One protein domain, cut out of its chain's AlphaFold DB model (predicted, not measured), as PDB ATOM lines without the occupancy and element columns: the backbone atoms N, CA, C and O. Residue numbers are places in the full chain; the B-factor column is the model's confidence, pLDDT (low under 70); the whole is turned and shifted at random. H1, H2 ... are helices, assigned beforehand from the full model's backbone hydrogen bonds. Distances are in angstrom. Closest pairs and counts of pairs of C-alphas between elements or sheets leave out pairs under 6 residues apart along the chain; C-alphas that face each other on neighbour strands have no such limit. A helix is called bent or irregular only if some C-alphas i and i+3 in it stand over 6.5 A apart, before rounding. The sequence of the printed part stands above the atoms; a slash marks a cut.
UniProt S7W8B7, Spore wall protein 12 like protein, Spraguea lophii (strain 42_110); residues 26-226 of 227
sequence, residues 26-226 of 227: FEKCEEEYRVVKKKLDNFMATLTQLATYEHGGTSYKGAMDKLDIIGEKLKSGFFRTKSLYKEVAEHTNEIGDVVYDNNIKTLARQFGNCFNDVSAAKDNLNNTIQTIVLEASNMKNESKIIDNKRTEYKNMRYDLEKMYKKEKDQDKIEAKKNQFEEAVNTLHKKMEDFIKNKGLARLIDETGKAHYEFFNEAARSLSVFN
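What this domain is: This is residues 26 to 226 of the 227 residues of the protein "Spore wall protein 12 like protein" of Spraguea lophii (strain 42_110) (UniProt S7W8B7). One very long helix, H4, is the spine of a long rod, and the chain folds back along it from both of its ends. H3 packs on H4 near its beginning, H5 packs on it near its end, H6 continues after H5 back along the earlier half of H4, and H1 runs alongside the middle of H4 with residues 37 to 48 and packs on the end of H5 with residues 26 to 36; H2 lies off to one side and touches no helix. The printed part has 201 residues with six named helices, in the order H1 H2 H3 H4 H5 H6, and no named strand; its class is all helix. The whole is extended, with a radius of gyration of the C-alphas of 27.1 A, and its C-alphas span 99 by 42 by 19 A.

How they stand to each other: The hub is H4, residues 102 to 166, which touches four other helices, each with a part of its length alone. With residues 104 to 119 it touches H3, residues 84 to 98, at a shallow tilt of 12 degrees, opposite ways; the closest C-alphas, those of Ala 89 and Gly 112, are 3.8 A apart. With residues 111 to 136 it touches H6, residues 198 to 225, at a shallow tilt of 11 degrees, opposite ways, closest at the C-alphas of Val 118 and Ala 218, 5.0 A apart. With residues 143 to 164 it touches H5, residues 170 to 195, at a shallow tilt of 12 degrees, opposite ways, closest at the C-alphas of Met 156 and Phe 180, 6.1 A apart. H3 and H4 form a helical hairpin, and so do H4 and H5. Residues 129 to 143 of H4 touch residues 37 to 48 of H1, which is residues 26 to 50, at a shallow tilt of 25 degrees, opposite ways; the closest C-alphas are those of Met 44 and Val 133, 5.8 A apart. Residues 26 to 36 of H1 touch residues 188 to 195 of H5, the same way, at a steep tilt of 37 degrees, only just past shallow; the closest C-alphas are those of Tyr 33 and Ile 195, 5.9 A apart. H1, H4 and H5 form an up and down bundle, each helix running against the one before it. H1 and H6 are near each other. H2, residues 58 to 71, is close to H1 but not clearly touching, with the closest C-alphas, those of Gln 49 and Thr 58, 6.1 A apart; H2 and H4 are apart. Every O i to N i+4 pair is within hydrogen-bond range in H1, H3 and H5, against 9 of 10 in H2, 59 of 61 in H4 and 22 of 24 in H6.

Where its parts are: H4 is 94.4 A from first to last C-alpha, from C-alpha 102 at (158.610, 121.525, 88.571) to C-alpha 166 at (102.349, 179.870, 136.941). H6 is 41.7 A long, H5 37.1 A, H1 35.7 A, H3 21.6 A and H2 19.3 A. H1 begins at C-alpha 26 at (119.677, 158.865, 136.497), and H6 ends at C-alpha 225 at (155.060, 125.848, 104.523). H6 is irregular, but only just: C-alphas 221 and 224 are 6.9 A apart.

The domain as a whole: The two C-alphas farthest apart, those of Tyr 100 and Lys 168, are 99.3 A apart. Residues 165 to 171 stand free. The link from H2 to H3, residues 72 to 83, is long; H1 to H2 is short, and the other links are tight. The printed part has no cut. Its mean pLDDT is 87.4, and residues 57 to 81 are under 70.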
ATOM      1  N   PHE A  26     120.264 158.677 137.830       93.31
ATOM      2  CA  PHE A  26     119.677 158.865 136.497       93.31
ATOM      3  C   PHE A  26     120.647 159.530 135.513       93.31
ATOM      4  O   PHE A  26     120.785 159.073 134.382       93.31
ATOM      5  N   GLU A  27     121.322 160.607 135.924       92.50
ATOM      6  CA  GLU A  27     122.231 161.355 135.042       92.50
ATOM      7  C   GLU A  27     123.437 160.510 134.623       92.50
ATOM      8  O   GLU A  27     123.801 160.496 133.447       92.50
ATOM      9  N   LYS A  28     123.988 159.731 135.562       94.75
ATOM     10  CA  LYS A  28     125.064 158.774 135.289       94.75
ATOM     11  C   LYS A  28     124.600 157.678 134.326       94.75
ATOM     12  O   LYS A  28     125.288 157.388 133.353       94.75
ATOM     13  N   CYS A  29     123.413 157.111 134.553       95.62
ATOM     14  CA  CYS A  29     122.819 156.129 133.648       95.62
ATOM     15  C   CYS A  29     122.586 156.720 132.244       95.62
ATOM     16  O   CYS A  29     122.904 156.086 131.240       95.62
ATOM     17  N   GLU A  30     122.086 157.957 132.146       95.06
ATOM     18  CA  GLU A  30     121.891 158.648 130.866       95.06
ATOM     19  C   GLU A  30     123.224 158.869 130.133       95.06
ATOM     20  O   GLU A  30     123.285 158.724 128.907       95.06
ATOM     21  N   GLU A  31     124.290 159.214 130.852       95.75
ATOM     22  CA  GLU A  31     125.634 159.359 130.294       95.75
ATOM     23  C   GLU A  31     126.172 158.029 129.753       95.75
ATOM     24  O   GLU A  31     126.524 157.949 128.572       95.75
ATOM     25  N   GLU A  32     126.159 156.976 130.572       95.38
ATOM     26  CA  GLU A  32     126.588 155.631 130.179       95.38
ATOM     27  C   GLU A  32     125.799 155.128 128.961       95.38
ATOM     28  O   GLU A  32     126.394 154.714 127.963       95.38
ATOM     29  N   TYR A  33     124.469 155.269 128.970       96.12
ATOM     30  CA  TYR A  33     123.604 154.936 127.835       96.12
ATOM     31  C   TYR A  33     124.048 155.643 126.546       96.12
ATOM     32  O   TYR A  33     124.164 155.017 125.487       96.12
ATOM     33  N   ARG A  34     124.327 156.954 126.607       95.31
ATOM     34  CA  ARG A  34     124.761 157.724 125.429       95.31
ATOM     35  C   ARG A  34     126.100 157.236 124.896       95.31
ATOM     36  O   ARG A  34     126.274 157.202 123.673       95.31
ATOM     37  N   VAL A  35     127.029 156.889 125.785       95.25
ATOM     38  CA  VAL A  35     128.338 156.349 125.412       95.25
ATOM     39  C   VAL A  35     128.167 154.991 124.739       95.25
ATOM     40  O   VAL A  35     128.639 154.833 123.614       95.25
ATOM     41  N   VAL A  36     127.440 154.059 125.361       94.25
ATOM     42  CA  VAL A  36     127.193 152.715 124.810       94.25
ATOM     43  C   VAL A  36     126.537 152.807 123.436       94.25
ATOM     44  O   VAL A  36     127.049 152.234 122.477       94.25
ATOM     45  N   LYS A  37     125.477 153.610 123.291       93.94
ATOM     46  CA  LYS A  37     124.808 153.828 121.999       93.94
ATOM     47  C   LYS A  37     125.773 154.331 120.921       93.94
ATOM     48  O   LYS A  37     125.793 153.806 119.814       93.94
ATOM     49  N   LYS A  38     126.592 155.343 121.236       93.00
ATOM     50  CA  LYS A  38     127.571 155.890 120.283       93.00
ATOM     51  C   LYS A  38     128.636 154.853 119.914       93.00
ATOM     52  O   LYS A  38     129.076 154.799 118.769       93.00
ATOM     53  N   LYS A  39     129.087 154.055 120.881       93.81
ATOM     54  CA  LYS A  39     130.105 153.025 120.649       93.81
ATOM     55  C   LYS A  39     129.554 151.832 119.875       93.81
ATOM     56  O   LYS A  39     130.312 151.275 119.092       93.81
ATOM     57  N   LEU A  40     128.265 151.517 120.000       93.75
ATOM     58  CA  LEU A  40     127.588 150.515 119.175       93.75
ATOM     59  C   LEU A  40     127.647 150.877 117.681       93.75
ATOM     60  O   LEU A  40     128.010 150.031 116.870       93.75
ATOM     61  N   ASP A  41     127.383 152.139 117.321       90.12
ATOM     62  CA  ASP A  41     127.499 152.603 115.928       90.12
ATOM     63  C   ASP A  41     128.924 152.429 115.382       90.12
ATOM     64  O   ASP A  41     129.121 151.922 114.276       90.12
ATOM     65  N   ASN A  42     129.926 152.815 116.176       92.19
ATOM     66  CA  ASN A  42     131.327 152.651 115.799       92.19
ATOM     67  C   ASN A  42     131.705 151.172 115.669       92.19
ATOM     68  O   ASN A  42     132.383 150.802 114.718       92.19
ATOM     69  N   PHE A  43     131.255 150.336 116.604       93.88
ATOM     70  CA  PHE A  43     131.499 148.900 116.595       93.88
ATOM     71  C   PHE A  43     130.957 148.263 115.313       93.88
ATOM     72  O   PHE A  43     131.709 147.612 114.598       93.88
ATOM     73  N   MET A  44     129.701 148.543 114.952       91.81
ATOM     74  CA  MET A  44     129.101 148.063 113.701       91.81
ATOM     75  C   MET A  44     129.888 148.511 112.462       91.81
ATOM     76  O   MET A  44     130.110 147.714 111.547       91.81
ATOM     77  N   ALA A  45     130.327 149.773 112.425       88.25
ATOM     78  CA  ALA A  45     131.126 150.290 111.317       88.25
ATOM     79  C   ALA A  45     132.472 149.555 111.197       88.25
ATOM     80  O   ALA A  45     132.845 149.132 110.103       88.25
ATOM     81  N   THR A  46     133.162 149.342 112.321       91.69
ATOM     82  CA  THR A  46     134.414 148.578 112.371       91.69
ATOM     83  C   THR A  46     134.213 147.128 111.936       91.69
ATOM     84  O   THR A  46     134.979 146.642 111.111       91.69
ATOM     85  N   LEU A  47     133.165 146.449 112.414       90.12
ATOM     86  CA  LEU A  47     132.842 145.085 111.987       90.12
ATOM     87  C   LEU A  47     132.599 144.999 110.478       90.12
ATOM     88  O   LEU A  47     133.139 144.125 109.806       90.12
ATOM     89  N   THR A  48     131.838 145.943 109.926       86.69
ATOM     90  CA  THR A  48     131.568 145.986 108.484       86.69
ATOM     91  C   THR A  48     132.856 146.203 107.686       86.69
ATOM     92  O   THR A  48     133.051 145.589 106.639       86.69
ATOM     93  N   GLN A  49     133.772 147.039 108.181       86.94
ATOM     94  CA  GLN A  49     135.082 147.227 107.559       86.94
ATOM     95  C   GLN A  49     135.932 145.948 107.620       86.94
ATOM     96  O   GLN A  49     136.523 145.564 106.614       86.94
ATOM     97  N   LEU A  50     135.957 145.247 108.758       87.19
ATOM     98  CA  LEU A  50     136.659 143.963 108.905       87.19
ATOM     99  C   LEU A  50     136.075 142.862 108.006       87.19
ATOM    100  O   LEU A  50     136.802 141.992 107.529       87.19
ATOM    101  N   ALA A  51     134.777 142.917 107.717       86.12
ATOM    102  CA  ALA A  51     134.121 141.994 106.797       86.12
ATOM    103  C   ALA A  51     134.338 142.321 105.305       86.12
ATOM    104  O   ALA A  51     133.803 141.626 104.445       86.12
ATOM    105  N   THR A  52     135.019 143.427 104.977       82.94
ATOM    106  CA  THR A  52     135.102 143.921 103.589       82.94
ATOM    107  C   THR A  52     136.465 144.474 103.173       82.94
ATOM    108  O   THR A  52     136.614 144.898 102.025       82.94
ATOM    109  N   TYR A  53     137.469 144.500 104.055       85.31
ATOM    110  CA  TYR A  53     138.780 145.097 103.759       85.31
ATOM    111  C   TYR A  53     139.480 144.427 102.573       85.31
ATOM    112  O   TYR A  53     140.170 145.093 101.807       85.31
ATOM    113  N   GLU A  54     139.269 143.126 102.401       80.81
ATOM    114  CA  GLU A  54     139.829 142.304 101.334       80.81
ATOM    115  C   GLU A  54     139.270 142.645  99.953       80.81
ATOM    116  O   GLU A  54     139.808 142.194  98.950       80.81
ATOM    117  N   HIS A  55     138.214 143.452  99.917       80.44
ATOM    118  CA  HIS A  55     137.618 144.011  98.716       80.44
ATOM    119  C   HIS A  55     137.855 145.527  98.653       80.44
ATOM    120  O   HIS A  55     136.999 146.247  98.168       80.44
ATOM    121  N   GLY A  56     138.921 146.074  99.244       71.06
ATOM    122  CA  GLY A  56     139.161 147.528  99.240       71.06
ATOM    123  C   GLY A  56     138.221 148.343 100.147       71.06
ATOM    124  O   GLY A  56     138.159 149.569 100.040       71.06
ATOM    125  N   GLY A  57     137.499 147.683 101.062       65.06
ATOM    126  CA  GLY A  57     136.624 148.305 102.058       65.06
ATOM    127  C   GLY A  57     135.183 148.550 101.594       65.06
ATOM    128  O   GLY A  57     134.772 148.214 100.484       65.06
ATOM    129  N   THR A  58     134.384 149.168 102.467       60.75
ATOM    130  CA  THR A  58     132.926 149.336 102.301       60.75
ATOM    131  C   THR A  58     132.521 150.136 101.068       60.75
ATOM    132  O   THR A  58     131.527 149.805 100.425       60.75
ATOM    133  N   SER A  59     133.277 151.178 100.717       58.00
ATOM    134  CA  SER A  59     132.988 152.013  99.544       58.00
ATOM    135  C   SER A  59     133.230 151.275  98.229       58.00
ATOM    136  O   SER A  59     132.468 151.459  97.283       58.00
ATOM    137  N   TYR A  60     134.261 150.429  98.175       59.09
ATOM    138  CA  TYR A  60     134.591 149.657  96.982       59.09
ATOM    139  C   TYR A  60     133.626 148.486  96.811       59.09
ATOM    140  O   TYR A  60     133.036 148.345  95.743       59.09
ATOM    141  N   LYS A  61     133.338 147.740  97.888       59.03
ATOM    142  CA  LYS A  61     132.314 146.689  97.862       59.03
ATOM    143  C   LYS A  61     130.939 147.240  97.484       59.03
ATOM    144  O   LYS A  61     130.307 146.714  96.588       59.03
ATOM    145  N   GLY A  62     130.506 148.360  98.067       60.31
ATOM    146  CA  GLY A  62     129.216 148.968  97.720       60.31
ATOM    147  C   GLY A  62     129.142 149.546  96.298       60.31
ATOM    148  O   GLY A  62     128.048 149.666  95.745       60.31
ATOM    149  N   ALA A  63     130.274 149.926  95.700       54.22
ATOM    150  CA  ALA A  63     130.345 150.310  94.292       54.22
ATOM    151  C   ALA A  63     130.287 149.078  93.380       54.22
ATOM    152  O   ALA A  63     129.565 149.092  92.384       54.22
ATOM    153  N   MET A  64     130.984 148.006  93.753       57.31
ATOM    154  CA  MET A  64     131.008 146.772  92.982       57.31
ATOM    155  C   MET A  64     129.729 145.953  93.107       57.31
ATOM    156  O   MET A  64     129.249 145.503  92.085       57.31
ATOM    157  N   ASP A  65     129.086 145.874  94.274       60.47
ATOM    158  CA  ASP A  65     127.768 145.242  94.442       60.47
ATOM    159  C   ASP A  65     126.727 145.907  93.516       60.47
ATOM    160  O   ASP A  65     125.852 145.256  92.949       60.47
ATOM    161  N   LYS A  66     126.834 147.229  93.304       55.84
ATOM    162  CA  LYS A  66     125.985 147.959  92.346       55.84
ATOM    163  C   LYS A  66     126.338 147.648  90.892       55.84
ATOM    164  O   LYS A  66     125.433 147.613  90.061       55.84
ATOM    165  N   LEU A  67     127.617 147.444  90.581       53.06
ATOM    166  CA  LEU A  67     128.068 147.008  89.256       53.06
ATOM    167  C   LEU A  67     127.691 145.545  88.987       53.06
ATOM    168  O   LEU A  67     127.280 145.240  87.874       53.06
ATOM    169  N   ASP A  68     127.711 144.684  90.004       53.06
ATOM    170  CA  ASP A  68     127.251 143.295  89.982       53.06
ATOM    171  C   ASP A  68     125.746 143.212  89.720       53.06
ATOM    172  O   ASP A  68     125.323 142.461  88.850       53.06
ATOM    173  N   ILE A  69     124.923 144.051  90.361       57.00
ATOM    174  CA  ILE A  69     123.476 144.134  90.073       57.00
ATOM    175  C   ILE A  69     123.210 144.580  88.619       57.00
ATOM    176  O   ILE A  69     122.232 144.160  87.995       57.00
ATOM    177  N   ILE A  70     124.072 145.436  88.057       52.00
ATOM    178  CA  ILE A  70     124.003 145.841  86.642       52.00
ATOM    179  C   ILE A  70     124.496 144.698  85.730       52.00
ATOM    180  O   ILE A  70     123.908 144.463  84.673       52.00
ATOM    181  N   GLY A  71     125.522 143.958  86.159       47.12
ATOM    182  CA  GLY A  71     126.118 142.811  85.476       47.12
ATOM    183  C   GLY A  71     125.272 141.534  85.513       47.12
ATOM    184  O   GLY A  71     125.289 140.778  84.552       47.12
ATOM    185  N   GLU A  72     124.441 141.300  86.531       47.28
ATOM    186  CA  GLU A  72     123.525 140.146  86.593       47.28
ATOM    187  C   GLU A  72     122.450 140.191  85.493       47.28
ATOM    188  O   GLU A  72     121.974 139.148  85.040       47.28
ATOM    189  N   LYS A  73     122.124 141.383  84.970       52.25
ATOM    190  CA  LYS A  73     121.298 141.531  83.754       52.25
ATOM    191  C   LYS A  73     122.044 141.169  82.463       52.25
ATOM    192  O   LYS A  73     121.407 140.951  81.435       52.25
ATOM    193  N   LEU A  74     123.370 141.070  82.506       40.75
ATOM    194  CA  LEU A  74     124.262 140.752  81.394       40.75
ATOM    195  C   LEU A  74     125.152 139.563  81.783       40.75
ATOM    196  O   LEU A  74     126.312 139.759  82.129       40.75
ATOM    197  N   LYS A  75     124.592 138.340  81.730       41.12
ATOM    198  CA  LYS A  75     125.263 137.038  81.960       41.12
ATOM    199  C   LYS A  75     126.797 137.119  81.900       41.12
ATOM    200  O   LYS A  75     127.391 136.894  80.849       41.12
ATOM    201  N   SER A  76     127.441 137.397  83.026       38.09
ATOM    202  CA  SER A  76     128.882 137.234  83.159       38.09
ATOM    203  C   SER A  76     129.252 137.235  84.637       38.09
ATOM    204  O   SER A  76     129.058 138.214  85.347       38.09
ATOM    205  N   GLY A  77     129.835 136.132  85.108       39.69
ATOM    206  CA  GLY A  77     130.513 136.060  86.406       39.69
ATOM    207  C   GLY A  77     131.808 136.884  86.454       39.69
ATOM    208  O   GLY A  77     132.731 136.509  87.164       39.69
ATOM    209  N   PHE A  78     131.893 137.960  85.661       40.50
ATOM    210  CA  PHE A  78     133.057 138.830  85.512       40.50
ATOM    211  C   PHE A  78     133.080 139.982  86.521       40.50
ATOM    212  O   PHE A  78     134.140 140.556  86.733       40.50
ATOM    213  N   PHE A  79     131.944 140.317  87.141       44.72
ATOM    214  CA  PHE A  79     131.849 141.483  88.026       44.72
ATOM    215  C   PHE A  79     131.957 141.163  89.520       44.72
ATOM    216  O   PHE A  79     132.175 142.088  90.303       44.72
ATOM    217  N   ARG A  80     131.906 139.877  89.919       52.78
ATOM    218  CA  ARG A  80     132.044 139.508  91.332       52.78
ATOM    219  C   ARG A  80     133.411 139.939  91.822       52.78
ATOM    220  O   ARG A  80     134.429 139.406  91.381       52.78
ATOM    221  N   THR A  81     133.410 140.878  92.760       65.75
ATOM    222  CA  THR A  81     134.644 141.362  93.377       65.75
ATOM    223  C   THR A  81     135.327 140.198  94.065       65.75
ATOM    224  O   THR A  81     134.839 139.685  95.075       65.75
ATOM    225  N   LYS A  82     136.450 139.757  93.506       73.06
ATOM    226  CA  LYS A  82     137.256 138.718  94.132       73.06
ATOM    227  C   LYS A  82     137.847 139.289  95.421       73.06
ATOM    228  O   LYS A  82     138.075 140.490  95.547       73.06
ATOM    229  N   SER A  83     137.986 138.446  96.438       85.00
ATOM    230  CA  SER A  83     138.741 138.828  97.629       85.00
ATOM    231  C   SER A  83     140.226 138.882  97.268       85.00
ATOM    232  O   SER A  83     140.670 138.132  96.396       85.00
ATOM    233  N   LEU A  84     141.016 139.680  97.991       90.19
ATOM    234  CA  LEU A  84     142.477 139.694  97.824       90.19
ATOM    235  C   LEU A  84     143.073 138.274  97.918       90.19
ATOM    236  O   LEU A  84     144.012 137.930  97.207       90.19
ATOM    237  N   TYR A  85     142.501 137.420  98.774       93.44
ATOM    238  CA  TYR A  85     142.952 136.043  98.965       93.44
ATOM    239  C   TYR A  85     142.698 135.199  97.718       93.44
ATOM    240  O   TYR A  85     143.552 134.411  97.316       93.44
ATOM    241  N   LYS A  86     141.547 135.403  97.074       92.69
ATOM    242  CA  LYS A  86     141.201 134.730  95.827       92.69
ATOM    243  C   LYS A  86     142.079 135.196  94.666       92.69
ATOM    244  O   LYS A  86     142.512 134.358  93.883       92.69
ATOM    245  N   GLU A  87     142.385 136.487  94.581       91.25
ATOM    246  CA  GLU A  87     143.294 137.032  93.559       91.25
ATOM    247  C   GLU A  87     144.709 136.458  93.700       91.25
ATOM    248  O   GLU A  87     145.290 135.977  92.729       91.25
ATOM    249  N   VAL A  88     145.239 136.413  94.928       94.12
ATOM    250  CA  VAL A  88     146.537 135.779  95.211       94.12
ATOM    251  C   VAL A  88     146.531 134.305  94.801       94.12
ATOM    252  O   VAL A  88     147.495 133.828  94.196       94.12
ATOM    253  N   ALA A  89     145.446 133.582  95.091       95.06
ATOM    254  CA  ALA A  89     145.309 132.187  94.697       95.06
ATOM    255  C   ALA A  89     145.326 131.998  93.174       95.06
ATOM    256  O   ALA A  89     145.957 131.071  92.669       95.06
ATOM    257  N   GLU A  90     144.645 132.864  92.431       93.50
ATOM    258  CA  GLU A  90     144.593 132.801  90.970       93.50
ATOM    259  C   GLU A  90     145.951 133.109  90.346       93.50
ATOM    260  O   GLU A  90     146.474 132.273  89.612       93.50
ATOM    261  N   HIS A  91     146.580 134.225  90.721       95.12
ATOM    262  CA  HIS A  91     147.881 134.611  90.174       95.12
ATOM    263  C   HIS A  91     148.968 133.566  90.432       95.12
ATOM    264  O   HIS A  91     149.808 133.300  89.574       95.12
ATOM    265  N   THR A  92     148.962 132.936  91.606       95.19
ATOM    266  CA  THR A  92     149.956 131.900  91.919       95.19
ATOM    267  C   THR A  92     149.683 130.592  91.185       95.19
ATOM    268  O   THR A  92     150.624 129.970  90.693       95.19
ATOM    269  N   ASN A  93     148.424 130.207  90.989       93.94
ATOM    270  CA  ASN A  93     148.098 129.068  90.130       93.94
ATOM    271  C   ASN A  93     148.473 129.322  88.659       93.94
ATOM    272  O   ASN A  93     149.071 128.447  88.037       93.94
ATOM    273  N   GLU A  94     148.222 130.528  88.139       94.56
ATOM    274  CA  GLU A  94     148.614 130.940  86.782       94.56
ATOM    275  C   GLU A  94     150.132 130.846  86.574       94.56
ATOM    276  O   GLU A  94     150.587 130.298  85.568       94.56
ATOM    277  N   ILE A  95     150.932 131.296  87.552       94.69
ATOM    278  CA  ILE A  95     152.393 131.099  87.546       94.69
ATOM    279  C   ILE A  95     152.728 129.604  87.463       94.69
ATOM    280  O   ILE A  95     153.576 129.196  86.667       94.69
ATOM    281  N   GLY A  96     152.055 128.778  88.266       94.38
ATOM    282  CA  GLY A  96     152.252 127.331  88.268       94.38
ATOM    283  C   GLY A  96     151.932 126.666  86.928       94.38
ATOM    284  O   GLY A  96     152.567 125.670  86.585       94.38
ATOM    285  N   ASP A  97     151.001 127.209  86.150       93.62
ATOM    286  CA  ASP A  97     150.603 126.642  84.860       93.62
ATOM    287  C   ASP A  97     151.575 126.985  83.723       93.62
ATOM    288  O   ASP A  97     151.769 126.163  82.823       93.62
ATOM    289  N   VAL A  98     152.238 128.144  83.785       94.88
ATOM    290  CA  VAL A  98     153.156 128.608  82.726       94.88
ATOM    291  C   VAL A  98     154.623 128.253  82.971       94.88
ATOM    292  O   VAL A  98     155.410 128.189  82.026       94.88
ATOM    293  N   VAL A  99     155.020 128.021  84.225       93.44
ATOM    294  CA  VAL A  99     156.420 127.743  84.567       93.44
ATOM    295  C   VAL A  99     156.807 126.290  84.252       93.44
ATOM    296  O   VAL A  99     156.097 125.332  84.577       93.44
ATOM    297  N   TYR A 100     157.979 126.130  83.628       92.88
ATOM    298  CA  TYR A 100     158.586 124.831  83.307       92.88
ATOM    299  C   TYR A 100     159.227 124.137  84.515       92.88
ATOM    300  O   TYR A 100     159.255 122.910  84.568       92.88
ATOM    301  N   ASP A 101     159.753 124.904  85.471       97.12
ATOM    302  CA  ASP A 101     160.377 124.365  86.676       97.12
ATOM    303  C   ASP A 101     159.336 123.659  87.566       97.12
ATOM    304  O   ASP A 101     158.360 124.261  88.026       97.12
ATOM    305  N   ASN A 102     159.544 122.363  87.815       95.44
ATOM    306  CA  ASN A 102     158.610 121.525  88.571       95.44
ATOM    307  C   ASN A 102     158.517 121.899  90.059       95.44
ATOM    308  O   ASN A 102     157.463 121.692  90.671       95.44
ATOM    309  N   ASN A 103     159.582 122.456  90.643       95.25
ATOM    310  CA  ASN A 103     159.572 122.899  92.034       95.25
ATOM    311  C   ASN A 103     158.726 124.165  92.163       95.25
ATOM    312  O   ASN A 103     157.835 124.219  93.010       95.25
ATOM    313  N   ILE A 104     158.933 125.139  91.271       95.31
ATOM    314  CA  ILE A 104     158.121 126.362  91.224       95.31
ATOM    315  C   ILE A 104     156.657 126.012  90.954       95.31
ATOM    316  O   ILE A 104     155.785 126.487  91.675       95.31
ATOM    317  N   LYS A 105     156.370 125.128  89.989       97.06
ATOM    318  CA  LYS A 105     155.003 124.666  89.694       97.06
ATOM    319  C   LYS A 105     154.313 124.067  90.922       97.06
ATOM    320  O   LYS A 105     153.165 124.404  91.209       97.06
ATOM    321  N   THR A 106     155.007 123.197  91.653       95.25
ATOM    322  CA  THR A 106     154.471 122.569  92.871       95.25
ATOM    323  C   THR A 106     154.192 123.601  93.959       95.25
ATOM    324  O   THR A 106     153.085 123.632  94.494       95.25
ATOM    325  N   LEU A 107     155.163 124.470  94.250       95.88
ATOM    326  CA  LEU A 107     155.035 125.505  95.277       95.88
ATOM    327  C   LEU A 107     153.918 126.497  94.951       95.88
ATOM    328  O   LEU A 107     153.108 126.813  95.818       95.88
ATOM    329  N   ALA A 108     153.844 126.948  93.701       95.94
ATOM    330  CA  ALA A 108     152.856 127.917  93.252       95.94
ATOM    331  C   ALA A 108     151.426 127.359  93.365       95.94
ATOM    332  O   ALA A 108     150.547 128.032  93.899       95.94
ATOM    333  N   ARG A 109     151.213 126.089  92.987       95.50
ATOM    334  CA  ARG A 109     149.918 125.403  93.159       95.50
ATOM    335  C   ARG A 109     149.561 125.155  94.620       95.50
ATOM    336  O   ARG A 109     148.410 125.325  95.008       95.50
ATOM    337  N   GLN A 110     150.529 124.751  95.444       96.12
ATOM    338  CA  GLN A 110     150.303 124.583  96.881       96.12
ATOM    339  C   GLN A 110     149.893 125.907  97.524       96.12
ATOM    340  O   GLN A 110     148.888 125.958  98.224       96.12
ATOM    341  N   PHE A 111     150.618 126.984  97.224       97.06
ATOM    342  CA  PHE A 111     150.330 128.312  97.751       97.06
ATOM    343  C   PHE A 111     148.960 128.813  97.284       97.06
ATOM    344  O   PHE A 111     148.162 129.272  98.102       97.06
ATOM    345  N   GLY A 112     148.645 128.640  95.998       96.56
ATOM    346  CA  GLY A 112     147.349 129.011  95.446       96.56
ATOM    347  C   GLY A 112     146.186 128.260  96.096       96.56
ATOM    348  O   GLY A 112     145.173 128.863  96.449       96.56
ATOM    349  N   ASN A 113     146.337 126.956  96.333       96.12
ATOM    350  CA  ASN A 113     145.331 126.162  97.041       96.12
ATOM    351  C   ASN A 113     145.138 126.629  98.492       96.12
ATOM    352  O   ASN A 113     144.001 126.838  98.906       96.12
ATOM    353  N   CYS A 114     146.220 126.895  99.230       97.56
ATOM    354  CA  CYS A 114     146.123 127.433 100.589       97.56
ATOM    355  C   CYS A 114     145.341 128.755 100.629       97.56
ATOM    356  O   CYS A 114     144.508 128.952 101.509       97.56
ATOM    357  N   PHE A 115     145.579 129.663  99.679       96.94
ATOM    358  CA  PHE A 115     144.883 130.954  99.633       96.94
ATOM    359  C   PHE A 115     143.422 130.850  99.166       96.94
ATOM    360  O   PHE A 115     142.591 131.651  99.600       96.94
ATOM    361  N   ASN A 116     143.068 129.835  98.369       95.81
ATOM    362  CA  ASN A 116     141.665 129.491  98.122       95.81
ATOM    363  C   ASN A 116     140.955 129.089  99.425       95.81
ATOM    364  O   ASN A 116     139.856 129.578  99.689       95.81
ATOM    365  N   ASP A 117     141.599 128.267 100.256       96.25
ATOM    366  CA  ASP A 117     141.042 127.841 101.544       96.25
ATOM    367  C   ASP A 117     140.912 129.023 102.519       96.25
ATOM    368  O   ASP A 117     139.878 129.186 103.168       96.25
ATOM    369  N   VAL A 118     141.916 129.908 102.571       96.81
ATOM    370  CA  VAL A 118     141.854 131.152 103.363       96.81
ATOM    371  C   VAL A 118     140.705 132.045 102.892       96.81
ATOM    372  O   VAL A 118     139.989 132.604 103.724       96.81
ATOM    373  N   SER A 119     140.483 132.163 101.576       94.12
ATOM    374  CA  SER A 119     139.346 132.921 101.043       94.12
ATOM    375  C   SER A 119     138.013 132.327 101.497       94.12
ATOM    376  O   SER A 119     137.142 133.074 101.932       94.12
ATOM    377  N   ALA A 120     137.854 131.002 101.446       92.75
ATOM    378  CA  ALA A 120     136.629 130.343 101.897       92.75
ATOM    379  C   ALA A 120     136.390 130.541 103.406       92.75
ATOM    380  O   ALA A 120     135.274 130.838 103.834       92.75
ATOM    381  N   ALA A 121     137.445 130.448 104.222       95.69
ATOM    382  CA  ALA A 121     137.367 130.747 105.650       95.69
ATOM    383  C   ALA A 121     136.966 132.212 105.905       95.69
ATOM    384  O   ALA A 121     136.180 132.498 106.814       95.69
ATOM    385  N   LYS A 122     137.468 133.146 105.086       94.06
ATOM    386  CA  LYS A 122     137.104 134.564 105.167       94.06
ATOM    387  C   LYS A 122     135.638 134.804 104.809       94.06
ATOM    388  O   LYS A 122     134.979 135.579 105.498       94.06
ATOM    389  N   ASP A 123     135.111 134.120 103.797       89.81
ATOM    390  CA  ASP A 123     133.693 134.206 103.427       89.81
ATOM    391  C   ASP A 123     132.785 133.759 104.585       89.81
ATOM    392  O   ASP A 123     131.787 134.420 104.888       89.81
ATOM    393  N   ASN A 124     133.172 132.703 105.306       91.00
ATOM    394  CA  ASN A 124     132.463 132.266 106.511       91.00
ATOM    395  C   ASN A 124     132.496 133.328 107.620       91.00
ATOM    396  O   ASN A 124     131.446 133.653 108.180       91.00
ATOM    397  N   LEU A 125     133.664 133.924 107.898       93.06
ATOM    398  CA  LEU A 125     133.774 135.046 108.837       93.06
ATOM    399  C   LEU A 125     132.845 136.197 108.432       93.06
ATOM    400  O   LEU A 125     132.110 136.722 109.267       93.06
ATOM    401  N   ASN A 126     132.843 136.574 107.154       88.69
ATOM    402  CA  ASN A 126     132.027 137.671 106.640       88.69
ATOM    403  C   ASN A 126     130.534 137.437 106.866       88.69
ATOM    404  O   ASN A 126     129.840 138.352 107.311       88.69
ATOM    405  N   ASN A 127     130.050 136.223 106.603       86.56
ATOM    406  CA  ASN A 127     128.654 135.854 106.827       86.56
ATOM    407  C   ASN A 127     128.280 135.949 108.313       86.56
ATOM    408  O   ASN A 127     127.258 136.544 108.659       86.56
ATOM    409  N   THR A 128     129.133 135.442 109.206       89.50
ATOM    410  CA  THR A 128     128.912 135.540 110.657       89.50
ATOM    411  C   THR A 128     128.886 136.995 111.125       89.50
ATOM    412  O   THR A 128     127.987 137.400 111.864       89.50
ATOM    413  N   ILE A 129     129.818 137.822 110.646       89.81
ATOM    414  CA  ILE A 129     129.867 139.248 110.984       89.81
ATOM    415  C   ILE A 129     128.628 139.996 110.468       89.81
ATOM    416  O   ILE A 129     128.114 140.864 111.173       89.81
ATOM    417  N   GLN A 130     128.098 139.654 109.290       86.81
ATOM    418  CA  GLN A 130     126.845 140.238 108.794       86.81
ATOM    419  C   GLN A 130     125.659 139.938 109.719       86.81
ATOM    420  O   GLN A 130     124.881 140.848 110.017       86.81
ATOM    421  N   THR A 131     125.549 138.708 110.230       87.50
ATOM    422  CA  THR A 131     124.527 138.349 111.227       87.50
ATOM    423  C   THR A 131     124.678 139.171 112.507       87.50
ATOM    424  O   THR A 131     123.709 139.771 112.971       87.50
ATOM    425  N   ILE A 132     125.901 139.299 113.030       91.56
ATOM    426  CA  ILE A 132     126.193 140.109 114.226       91.56
ATOM    427  C   ILE A 132     125.811 141.585 113.999       91.56
ATOM    428  O   ILE A 132     125.204 142.222 114.864       91.56
ATOM    429  N   VAL A 133     126.117 142.147 112.824       89.06
ATOM    430  CA  VAL A 133     125.751 143.530 112.462       89.06
ATOM    431  C   VAL A 133     124.230 143.707 112.360       89.06
ATOM    432  O   VAL A 133     123.703 144.757 112.753       89.06
ATOM    433  N   LEU A 134     123.499 142.702 111.871       87.75
ATOM    434  CA  LEU A 134     122.037 142.723 111.839       87.75
ATOM    435  C   LEU A 134     121.448 142.741 113.258       87.75
ATOM    436  O   LEU A 134     120.566 143.549 113.550       87.75
ATOM    437  N   GLU A 135     121.975 141.923 114.168       91.06
ATOM    438  CA  GLU A 135     121.555 141.931 115.572       91.06
ATOM    439  C   GLU A 135     121.869 143.261 116.271       91.06
ATOM    440  O   GLU A 135     121.004 143.839 116.938       91.06
ATOM    441  N   ALA A 136     123.061 143.819 116.048       91.88
ATOM    442  CA  ALA A 136     123.431 145.145 116.540       91.88
ATOM    443  C   ALA A 136     122.490 146.248 116.007       91.88
ATOM    444  O   ALA A 136     122.155 147.201 116.720       91.88
ATOM    445  N   SER A 137     121.992 146.104 114.773       90.44
ATOM    446  CA  SER A 137     121.008 147.023 114.186       90.44
ATOM    447  C   SER A 137     119.664 146.996 114.923       90.44
ATOM    448  O   SER A 137     119.011 148.037 115.048       90.44
ATOM    449  N   ASN A 138     119.261 145.846 115.470       90.38
ATOM    450  CA  ASN A 138     118.057 145.745 116.296       90.38
ATOM    451  C   ASN A 138     118.225 146.513 117.614       90.38
ATOM    452  O   ASN A 138     117.367 147.329 117.953       90.38
ATOM    453  N   MET A 139     119.376 146.373 118.283       92.62
ATOM    454  CA  MET A 139     119.704 147.179 119.469       92.62
ATOM    455  C   MET A 139     119.695 148.681 119.152       92.62
ATOM    456  O   MET A 139     119.178 149.505 119.912       92.62
ATOM    457  N   LYS A 140     120.198 149.073 117.977       92.31
ATOM    458  CA  LYS A 140     120.126 150.467 117.525       92.31
ATOM    459  C   LYS A 140     118.683 150.952 117.382       92.31
ATOM    460  O   LYS A 140     118.395 152.096 117.738       92.31
ATOM    461  N   ASN A 141     117.764 150.121 116.900       91.75
ATOM    462  CA  ASN A 141     116.350 150.488 116.826       91.75
ATOM    463  C   ASN A 141     115.724 150.672 118.217       91.75
ATOM    464  O   ASN A 141     114.995 151.646 118.416       91.75
ATOM    465  N   GLU A 142     116.076 149.841 119.198       92.06
ATOM    466  CA  GLU A 142     115.663 150.040 120.597       92.06
ATOM    467  C   GLU A 142     116.162 151.382 121.152       92.06
ATOM    468  O   GLU A 142     115.402 152.122 121.784       92.06
ATOM    469  N   SER A 143     117.404 151.763 120.838       94.44
ATOM    470  CA  SER A 143     117.966 153.049 121.271       94.44
ATOM    471  C   SER A 143     117.184 154.262 120.740       94.44
ATOM    472  O   SER A 143     117.032 155.263 121.441       94.44
ATOM    473  N   LYS A 144     116.587 154.172 119.541       94.50
ATOM    474  CA  LYS A 144     115.728 155.245 119.002       94.50
ATOM    475  C   LYS A 144     114.472 155.437 119.850       94.50
ATOM    476  O   LYS A 144     114.060 156.568 120.097       94.50
ATOM    477  N   ILE A 145     113.880 154.341 120.330       94.25
ATOM    478  CA  ILE A 145     112.709 154.385 121.218       94.25
ATOM    479  C   ILE A 145     113.089 155.058 122.542       94.25
ATOM    480  O   ILE A 145     112.350 155.909 123.039       94.25
ATOM    481  N   ILE A 146     114.259 154.722 123.091       95.81
ATOM    482  CA  ILE A 146     114.779 155.345 124.314       95.81
ATOM    483  C   ILE A 146     115.031 156.843 124.092       95.81
ATOM    484  O   ILE A 146     114.624 157.657 124.916       95.81
ATOM    485  N   ASP A 147     115.635 157.244 122.973       95.62
ATOM    486  CA  ASP A 147     115.883 158.657 122.657       95.62
ATOM    487  C   ASP A 147     114.596 159.486 122.492       95.62
ATOM    488  O   ASP A 147     114.550 160.649 122.914       95.62
ATOM    489  N   ASN A 148     113.537 158.897 121.931       94.25
ATOM    490  CA  ASN A 148     112.226 159.542 121.863       94.25
ATOM    491  C   ASN A 148     111.682 159.804 123.274       94.25
ATOM    492  O   ASN A 148     111.375 160.951 123.607       94.25
ATOM    493  N   LYS A 149     111.711 158.793 124.153       94.06
ATOM    494  CA  LYS A 149     111.336 158.944 125.571       94.06
ATOM    495  C   LYS A 149     112.219 159.954 126.309       94.06
ATOM    496  O   LYS A 149     111.730 160.728 127.131       94.06
ATOM    497  N   ARG A 150     113.517 160.018 125.980       94.75
ATOM    498  CA  ARG A 150     114.447 161.037 126.504       94.75
ATOM    499  C   ARG A 150     114.036 162.455 126.109       94.75
ATOM    500  O   ARG A 150     114.250 163.403 126.859       94.75
ATOM    501  N   THR A 151     113.464 162.626 124.926       91.81
ATOM    502  CA  THR A 151     112.950 163.925 124.479       91.81
ATOM    503  C   THR A 151     111.634 164.260 125.180       91.81
ATOM    504  O   THR A 151     111.441 165.393 125.619       91.81
ATOM    505  N   GLU A 152     110.759 163.269 125.343       91.25
ATOM    506  CA  GLU A 152     109.477 163.406 126.034       91.25
ATOM    507  C   GLU A 152     109.649 163.814 127.501       91.25
ATOM    508  O   GLU A 152     109.095 164.843 127.890       91.25
ATOM    509  N   TYR A 153     110.471 163.111 128.298       91.31
ATOM    510  CA  TYR A 153     110.637 163.477 129.716       91.31
ATOM    511  C   TYR A 153     111.252 164.871 129.877       91.31
ATOM    512  O   TYR A 153     110.883 165.597 130.793       91.31
ATOM    513  N   LYS A 154     112.153 165.292 128.976       90.50
ATOM    514  CA  LYS A 154     112.733 166.644 129.005       90.50
ATOM    515  C   LYS A 154     111.673 167.723 128.806       90.50
ATOM    516  O   LYS A 154     111.743 168.771 129.448       90.50
ATOM    517  N   ASN A 155     110.700 167.465 127.935       90.12
ATOM    518  CA  ASN A 155     109.561 168.355 127.738       90.12
ATOM    519  C   ASN A 155     108.630 168.327 128.955       90.12
ATOM    520  O   ASN A 155     108.255 169.390 129.436       90.12
ATOM    521  N   MET A 156     108.330 167.145 129.504       91.56
ATOM    522  CA  MET A 156     107.517 167.013 130.720       91.56
ATOM    523  C   MET A 156     108.150 167.733 131.915       91.56
ATOM    524  O   MET A 156     107.458 168.468 132.610       91.56
ATOM    525  N   ARG A 157     109.468 167.590 132.107       91.44
ATOM    526  CA  ARG A 157     110.240 168.273 133.155       91.44
ATOM    527  C   ARG A 157     110.110 169.788 133.039       91.44
ATOM    528  O   ARG A 157     109.875 170.473 134.025       91.44
ATOM    529  N   TYR A 158     110.256 170.310 131.822       88.94
ATOM    530  CA  TYR A 158     110.114 171.735 131.535       88.94
ATOM    531  C   TYR A 158     108.691 172.247 131.772       88.94
ATOM    532  O   TYR A 158     108.516 173.277 132.419       88.94
ATOM    533  N   ASP A 159     107.687 171.526 131.271       89.38
ATOM    534  CA  ASP A 159     106.283 171.895 131.432       89.38
ATOM    535  C   ASP A 159     105.894 171.893 132.924       89.38
ATOM    536  O   ASP A 159     105.293 172.854 133.400       89.38
ATOM    537  N   LEU A 160     106.317 170.877 133.685       92.44
ATOM    538  CA  LEU A 160     106.064 170.766 135.123       92.44
ATOM    539  C   LEU A 160     106.755 171.882 135.925       92.44
ATOM    540  O   LEU A 160     106.126 172.514 136.773       92.44
ATOM    541  N   GLU A 161     108.014 172.208 135.615       90.94
ATOM    542  CA  GLU A 161     108.718 173.328 136.260       90.94
ATOM    543  C   GLU A 161     108.050 174.681 135.952       90.94
ATOM    544  O   GLU A 161     107.982 175.560 136.813       90.94
ATOM    545  N   LYS A 162     107.492 174.855 134.744       89.00
ATOM    546  CA  LYS A 162     106.681 176.036 134.407       89.00
ATOM    547  C   LYS A 162     105.362 176.073 135.169       89.00
ATOM    548  O   LYS A 162     104.978 177.149 135.633       89.00
ATOM    549  N   MET A 163     104.687 174.933 135.315       90.25
ATOM    550  CA  MET A 163     103.449 174.836 136.090       90.25
ATOM    551  C   MET A 163     103.689 175.245 137.541       90.25
ATOM    552  O   MET A 163     102.969 176.097 138.042       90.25
ATOM    553  N   TYR A 164     104.784 174.807 138.169       88.44
ATOM    554  CA  TYR A 164     105.130 175.240 139.528       88.44
ATOM    555  C   TYR A 164     105.321 176.757 139.718       88.44
ATOM    556  O   TYR A 164     105.344 177.214 140.865       88.44
ATOM    557  N   LYS A 165     105.513 177.528 138.638       85.69
ATOM    558  CA  LYS A 165     105.677 178.993 138.673       85.69
ATOM    559  C   LYS A 165     104.396 179.757 138.336       85.69
ATOM    560  O   LYS A 165     104.281 180.918 138.716       85.69
ATOM    561  N   LYS A 166     103.483 179.160 137.563       86.94
ATOM    562  CA  LYS A 166     102.349 179.870 136.941       86.94
ATOM    563  C   LYS A 166     100.981 179.271 137.254       86.94
ATOM    564  O   LYS A 166      99.997 180.001 137.210       86.94
ATOM    565  N   GLU A 167     100.917 177.973 137.528       86.62
ATOM    566  CA  GLU A 167      99.675 177.259 137.804       86.62
ATOM    567  C   GLU A 167      99.313 177.387 139.289       86.62
ATOM    568  O   GLU A 167     100.179 177.290 140.161       86.62
ATOM    569  N   LYS A 168      98.033 177.643 139.573       84.69
ATOM    570  CA  LYS A 168      97.500 177.764 140.942       84.69
ATOM    571  C   LYS A 168      96.778 176.494 141.388       84.69
ATOM    572  O   LYS A 168      96.648 176.263 142.588       84.69
ATOM    573  N   ASP A 169      96.323 175.695 140.429       91.88
ATOM    574  CA  ASP A 169      95.639 174.427 140.649       91.88
ATOM    575  C   ASP A 169      96.636 173.332 141.074       91.88
ATOM    576  O   ASP A 169      97.420 172.828 140.264       91.88
ATOM    577  N   GLN A 170      96.624 172.987 142.365       89.75
ATOM    578  CA  GLN A 170      97.531 171.987 142.938       89.75
ATOM    579  C   GLN A 170      97.243 170.573 142.424       89.75
ATOM    580  O   GLN A 170      98.187 169.812 142.215       89.75
ATOM    581  N   ASP A 171      95.984 170.238 142.136       90.50
ATOM    582  CA  ASP A 171      95.610 168.903 141.662       90.50
ATOM    583  C   ASP A 171      96.166 168.655 140.256       90.50
ATOM    584  O   ASP A 171      96.694 167.579 139.957       90.50
ATOM    585  N   LYS A 172      96.148 169.682 139.394       90.00
ATOM    586  CA  LYS A 172      96.800 169.617 138.075       90.00
ATOM    587  C   LYS A 172      98.313 169.459 138.170       90.00
ATOM    588  O   LYS A 172      98.901 168.736 137.361       90.00
ATOM    589  N   ILE A 173      98.950 170.148 139.116       90.56
ATOM    590  CA  ILE A 173     100.395 170.041 139.343       90.56
ATOM    591  C   ILE A 173     100.746 168.623 139.804       90.56
ATOM    592  O   ILE A 173     101.652 168.014 139.232       90.56
ATOM    593  N   GLU A 174     100.010 168.072 140.772       92.50
ATOM    594  CA  GLU A 174     100.274 166.732 141.306       92.50
ATOM    595  C   GLU A 174     100.024 165.640 140.257       92.50
ATOM    596  O   GLU A 174     100.860 164.754 140.068       92.50
ATOM    597  N   ALA A 175      98.947 165.746 139.472       92.50
ATOM    598  CA  ALA A 175      98.697 164.830 138.360       92.50
ATOM    599  C   ALA A 175      99.849 164.836 137.340       92.50
ATOM    600  O   ALA A 175     100.274 163.782 136.856       92.50
ATOM    601  N   LYS A 176     100.394 166.019 137.021       92.31
ATOM    602  CA  LYS A 176     101.510 166.144 136.076       92.31
ATOM    603  C   LYS A 176     102.832 165.642 136.654       92.31
ATOM    604  O   LYS A 176     103.631 165.067 135.914       92.31
ATOM    605  N   LYS A 177     103.050 165.832 137.955       93.31
ATOM    606  CA  LYS A 177     104.189 165.284 138.693       93.31
ATOM    607  C   LYS A 177     104.186 163.756 138.668       93.31
ATOM    608  O   LYS A 177     105.189 163.179 138.265       93.31
ATOM    609  N   ASN A 178     103.055 163.116 138.964       93.69
ATOM    610  CA  ASN A 178     102.942 161.654 138.921       93.69
ATOM    611  C   ASN A 178     103.247 161.096 137.520       93.69
ATOM    612  O   ASN A 178     104.026 160.155 137.380       93.69
ATOM    613  N   GLN A 179     102.718 161.733 136.466       94.12
ATOM    614  CA  GLN A 179     103.049 161.375 135.076       94.12
ATOM    615  C   GLN A 179     104.548 161.513 134.772       94.12
ATOM    616  O   GLN A 179     105.126 160.684 134.068       94.12
ATOM    617  N   PHE A 180     105.179 162.579 135.269       94.31
ATOM    618  CA  PHE A 180     106.607 162.811 135.090       94.31
ATOM    619  C   PHE A 180     107.446 161.742 135.801       94.31
ATOM    620  O   PHE A 180     108.347 161.177 135.184       94.31
ATOM    621  N   GLU A 181     107.138 161.433 137.059       94.00
ATOM    622  CA  GLU A 181     107.858 160.429 137.849       94.00
ATOM    623  C   GLU A 181     107.760 159.033 137.221       94.00
ATOM    624  O   GLU A 181     108.778 158.358 137.052       94.00
ATOM    625  N   GLU A 182     106.569 158.621 136.773       94.12
ATOM    626  CA  GLU A 182     106.374 157.349 136.069       94.12
ATOM    627  C   GLU A 182     107.188 157.281 134.766       94.12
ATOM    628  O   GLU A 182     107.875 156.286 134.492       94.12
ATOM    629  N   ALA A 183     107.158 158.357 133.971       94.19
ATOM    630  CA  ALA A 183     107.904 158.441 132.720       94.19
ATOM    631  C   ALA A 183     109.420 158.371 132.951       94.19
ATOM    632  O   ALA A 183     110.124 157.668 132.219       94.19
ATOM    633  N   VAL A 184     109.925 159.064 133.976       95.19
ATOM    634  CA  VAL A 184     111.350 159.083 134.323       95.19
ATOM    635  C   VAL A 184     111.809 157.729 134.852       95.19
ATOM    636  O   VAL A 184     112.828 157.229 134.381       95.19
ATOM    637  N   ASN A 185     111.051 157.091 135.745       94.31
ATOM    638  CA  ASN A 185     111.385 155.761 136.266       94.31
ATOM    639  C   ASN A 185     111.386 154.705 135.153       94.31
ATOM    640  O   ASN A 185     112.315 153.903 135.037       94.31
ATOM    641  N   THR A 186     110.387 154.751 134.269       94.81
ATOM    642  CA  THR A 186     110.315 153.865 133.099       94.81
ATOM    643  C   THR A 186     111.493 154.082 132.152       94.81
ATOM    644  O   THR A 186     112.058 153.123 131.623       94.81
ATOM    645  N   LEU A 187     111.861 155.340 131.902       96.56
ATOM    646  CA  LEU A 187     113.004 155.678 131.062       96.56
ATOM    647  C   LEU A 187     114.321 155.224 131.700       96.56
ATOM    648  O   LEU A 187     115.145 154.643 130.998       96.56
ATOM    649  N   HIS A 188     114.497 155.446 133.003       95.62
ATOM    650  CA  HIS A 188     115.684 155.027 133.745       95.62
ATOM    651  C   HIS A 188     115.903 153.523 133.602       95.62
ATOM    652  O   HIS A 188     116.949 153.105 133.113       95.62
ATOM    653  N   LYS A 189     114.866 152.725 133.886       94.56
ATOM    654  CA  LYS A 189     114.913 151.269 133.735       94.56
ATOM    655  C   LYS A 189     115.265 150.844 132.309       94.56
ATOM    656  O   LYS A 189     116.107 149.981 132.118       94.56
ATOM    657  N   LYS A 190     114.680 151.481 131.289       94.94
ATOM    658  CA  LYS A 190     115.002 151.169 129.885       94.94
ATOM    659  C   LYS A 190     116.450 151.486 129.512       94.94
ATOM    660  O   LYS A 190     117.036 150.747 128.728       94.94
ATOM    661  N   MET A 191     117.009 152.582 130.026       95.81
ATOM    662  CA  MET A 191     118.422 152.905 129.822       95.81
ATOM    663  C   MET A 191     119.313 151.885 130.533       95.81
ATOM    664  O   MET A 191     120.236 151.369 129.912       95.81
ATOM    665  N   GLU A 192     119.003 151.532 131.782       94.38
ATOM    666  CA  GLU A 192     119.736 150.495 132.513       94.38
ATOM    667  C   GLU A 192     119.687 149.142 131.803       94.38
ATOM    668  O   GLU A 192     120.732 148.526 131.618       94.38
ATOM    669  N   ASP A 193     118.504 148.699 131.375       92.88
ATOM    670  CA  ASP A 193     118.317 147.435 130.663       92.88
ATOM    671  C   ASP A 193     119.119 147.419 129.354       92.88
ATOM    672  O   ASP A 193     119.708 146.398 129.012       92.88
ATOM    673  N   PHE A 194     119.196 148.552 128.645       93.69
ATOM    674  CA  PHE A 194     120.004 148.691 127.431       93.69
ATOM    675  C   PHE A 194     121.512 148.604 127.713       93.69
ATOM    676  O   PHE A 194     122.238 147.953 126.964       93.69
ATOM    677  N   ILE A 195     121.993 149.240 128.786       92.19
ATOM    678  CA  ILE A 195     123.415 149.229 129.177       92.19
ATOM    679  C   ILE A 195     123.827 147.846 129.689       92.19
ATOM    680  O   ILE A 195     124.860 147.313 129.293       92.19
ATOM    681  N   LYS A 196     123.002 147.255 130.558       87.75
ATOM    682  CA  LYS A 196     123.205 145.922 131.144       87.75
ATOM    683  C   LYS A 196     122.826 144.799 130.173       87.75
ATOM    684  O   LYS A 196     122.904 143.626 130.542       87.75
ATOM    685  N   ASN A 197     122.397 145.137 128.955       76.38
ATOM    686  CA  ASN A 197     121.942 144.174 127.969       76.38
ATOM    687  C   ASN A 197     123.062 143.168 127.676       76.38
ATOM    688  O   ASN A 197     124.096 143.511 127.095       76.38
ATOM    689  N   LYS A 198     122.825 141.898 128.026       76.50
ATOM    690  CA  LYS A 198     123.732 140.784 127.703       76.50
ATOM    691  C   LYS A 198     123.980 140.653 126.196       76.50
ATOM    692  O   LYS A 198     124.978 140.059 125.814       76.50
ATOM    693  N   GLY A 199     123.113 141.228 125.362       83.12
ATOM    694  CA  GLY A 199     123.246 141.300 123.913       83.12
ATOM    695  C   GLY A 199     124.569 141.914 123.469       83.12
ATOM    696  O   GLY A 199     125.290 141.258 122.735       83.12
ATOM    697  N   LEU A 200     124.963 143.099 123.955       88.44
ATOM    698  CA  LEU A 200     126.229 143.706 123.508       88.44
ATOM    699  C   LEU A 200     127.440 142.849 123.900       88.44
ATOM    700  O   LEU A 200     128.323 142.621 123.080       88.44
ATOM    701  N   ALA A 201     127.465 142.348 125.137       90.94
ATOM    702  CA  ALA A 201     128.527 141.458 125.598       90.94
ATOM    703  C   ALA A 201     128.593 140.170 124.759       90.94
ATOM    704  O   ALA A 201     129.680 139.749 124.371       90.94
ATOM    705  N   ARG A 202     127.433 139.589 124.425       93.19
ATOM    706  CA  ARG A 202     127.327 138.425 123.540       93.19
ATOM    707  C   ARG A 202     127.861 138.727 122.141       93.19
ATOM    708  O   ARG A 202     128.681 137.965 121.653       93.19
ATOM    709  N   LEU A 203     127.468 139.846 121.528       94.06
ATOM    710  CA  LEU A 203     127.942 140.232 120.193       94.06
ATOM    711  C   LEU A 203     129.468 140.415 120.158       94.06
ATOM    712  O   LEU A 203     130.113 140.058 119.172       94.06
ATOM    713  N   ILE A 204     130.056 140.955 121.230       94.88
ATOM    714  CA  ILE A 204     131.515 141.080 121.370       94.88
ATOM    715  C   ILE A 204     132.173 139.692 121.454       94.88
ATOM    716  O   ILE A 204     133.151 139.444 120.750       94.88
ATOM    717  N   ASP A 205     131.634 138.788 122.274       95.75
ATOM    718  CA  ASP A 205     132.134 137.413 122.418       95.75
ATOM    719  C   ASP A 205     132.040 136.619 121.102       95.75
ATOM    720  O   ASP A 205     133.023 136.031 120.651       95.75
ATOM    721  N   GLU A 206     130.889 136.671 120.429       96.06
ATOM    722  CA  GLU A 206     130.660 136.029 119.128       96.06
ATOM    723  C   GLU A 206     131.595 136.580 118.049       96.06
ATOM    724  O   GLU A 206     132.156 135.814 117.266       96.06
ATOM    725  N   THR A 207     131.844 137.894 118.049       96.81
ATOM    726  CA  THR A 207     132.835 138.510 117.155       96.81
ATOM    727  C   THR A 207     134.226 137.927 117.400       96.81
ATOM    728  O   THR A 207     134.928 137.593 116.443       96.81
ATOM    729  N   GLY A 208     134.638 137.811 118.667       97.50
ATOM    730  CA  GLY A 208     135.939 137.253 119.035       97.50
ATOM    731  C   GLY A 208     136.094 135.802 118.580       97.50
ATOM    732  O   GLY A 208     137.104 135.455 117.968       97.50
ATOM    733  N   LYS A 209     135.066 134.976 118.806       98.00
ATOM    734  CA  LYS A 209     135.027 133.572 118.366       98.00
ATOM    735  C   LYS A 209     135.118 133.436 116.851       98.00
ATOM    736  O   LYS A 209     135.950 132.676 116.370       98.00
ATOM    737  N   ALA A 210     134.348 134.229 116.108       97.00
ATOM    738  CA  ALA A 210     134.371 134.196 114.648       97.00
ATOM    739  C   ALA A 210     135.768 134.524 114.090       97.00
ATOM    740  O   ALA A 210     136.266 133.845 113.191       97.00
ATOM    741  N   HIS A 211     136.441 135.536 114.649       97.31
ATOM    742  CA  HIS A 211     137.810 135.870 114.245       97.31
ATOM    743  C   HIS A 211     138.806 134.773 114.625       97.31
ATOM    744  O   HIS A 211     139.680 134.445 113.827       97.31
ATOM    745  N   TYR A 212     138.679 134.191 115.819       98.00
ATOM    746  CA  TYR A 212     139.519 133.076 116.255       98.00
ATOM    747  C   TYR A 212     139.407 131.875 115.306       98.00
ATOM    748  O   TYR A 212     140.427 131.329 114.886       98.00
ATOM    749  N   GLU A 213     138.189 131.489 114.928       97.75
ATOM    750  CA  GLU A 213     137.943 130.408 113.967       97.75
ATOM    751  C   GLU A 213     138.592 130.699 112.611       97.75
ATOM    752  O   GLU A 213     139.326 129.856 112.092       97.75
ATOM    753  N   PHE A 214     138.410 131.914 112.083       97.44
ATOM    754  CA  PHE A 214     139.051 132.337 110.837       97.44
ATOM    755  C   PHE A 214     140.579 132.245 110.901       97.44
ATOM    756  O   PHE A 214     141.197 131.656 110.014       97.44
ATOM    757  N   PHE A 215     141.200 132.810 111.939       97.88
ATOM    758  CA  PHE A 215     142.658 132.819 112.049       97.88
ATOM    759  C   PHE A 215     143.238 131.414 112.211       97.88
ATOM    760  O   PHE A 215     144.283 131.127 111.628       97.88
ATOM    761  N   ASN A 216     142.564 130.528 112.947       97.94
ATOM    762  CA  ASN A 216     143.003 129.139 113.071       97.94
ATOM    763  C   ASN A 216     142.912 128.387 111.753       97.94
ATOM    764  O   ASN A 216     143.842 127.664 111.404       97.94
ATOM    765  N   GLU A 217     141.819 128.563 111.016       96.88
ATOM    766  CA  GLU A 217     141.652 127.914 109.724       96.88
ATOM    767  C   GLU A 217     142.696 128.419 108.722       96.88
ATOM    768  O   GLU A 217     143.371 127.622 108.073       96.88
ATOM    769  N   ALA A 218     142.935 129.732 108.683       96.62
ATOM    770  CA  ALA A 218     143.976 130.316 107.846       96.62
ATOM    771  C   ALA A 218     145.382 129.804 108.215       96.62
ATOM    772  O   ALA A 218     146.162 129.433 107.336       96.62
ATOM    773  N   ALA A 219     145.702 129.734 109.512       97.06
ATOM    774  CA  ALA A 219     146.973 129.196 109.991       97.06
ATOM    775  C   ALA A 219     147.134 127.710 109.637       97.06
ATOM    776  O   ALA A 219     148.207 127.287 109.204       97.06
ATOM    777  N   ARG A 220     146.060 126.921 109.768       96.69
ATOM    778  CA  ARG A 220     146.030 125.505 109.392       96.69
ATOM    779  C   ARG A 220     146.311 125.328 107.904       96.69
ATOM    780  O   ARG A 220     147.179 124.523 107.564       96.69
ATOM    781  N   SER A 221     145.661 126.104 107.038       95.94
ATOM    782  CA  SER A 221     145.886 126.050 105.590       95.94
ATOM    783  C   SER A 221     147.326 126.402 105.213       95.94
ATOM    784  O   SER A 221     147.917 125.738 104.366       95.94
ATOM    785  N   LEU A 222     147.932 127.390 105.875       95.56
ATOM    786  CA  LEU A 222     149.303 127.836 105.585       95.56
ATOM    787  C   LEU A 222     150.398 126.987 106.253       95.56
ATOM    788  O   LEU A 222     151.568 127.096 105.886       95.56
ATOM    789  N   SER A 223     150.043 126.106 107.193       95.44
ATOM    790  CA  SER A 223     151.000 125.278 107.946       95.44
ATOM    791  C   SER A 223     151.860 124.354 107.077       95.44
ATOM    792  O   SER A 223     152.929 123.921 107.506       95.44
ATOM    793  N   VAL A 224     151.442 124.088 105.834       92.81
ATOM    794  CA  VAL A 224     152.196 123.275 104.868       92.81
ATOM    795  C   VAL A 224     153.586 123.842 104.553       92.81
ATOM    796  O   VAL A 224     154.464 123.071 104.173       92.81
ATOM    797  N   PHE A 225     153.791 125.149 104.754       92.00
ATOM    798  CA  PHE A 225     155.060 125.848 104.523       92.00
ATOM    799  C   PHE A 225     155.955 125.957 105.767       92.00
ATOM    800  O   PHE A 225     157.059 126.483 105.668       92.00
ATOM    801  N   ASN A 226     155.504 125.483 106.930       84.19
ATOM    802  CA  ASN A 226     156.251 125.557 108.189       84.19
ATOM    803  C   ASN A 226     156.883 124.203 108.562       84.19
ATOM    804  O   ASN A 226     156.762 123.747 109.700       84.19
TER     805      ASN A 226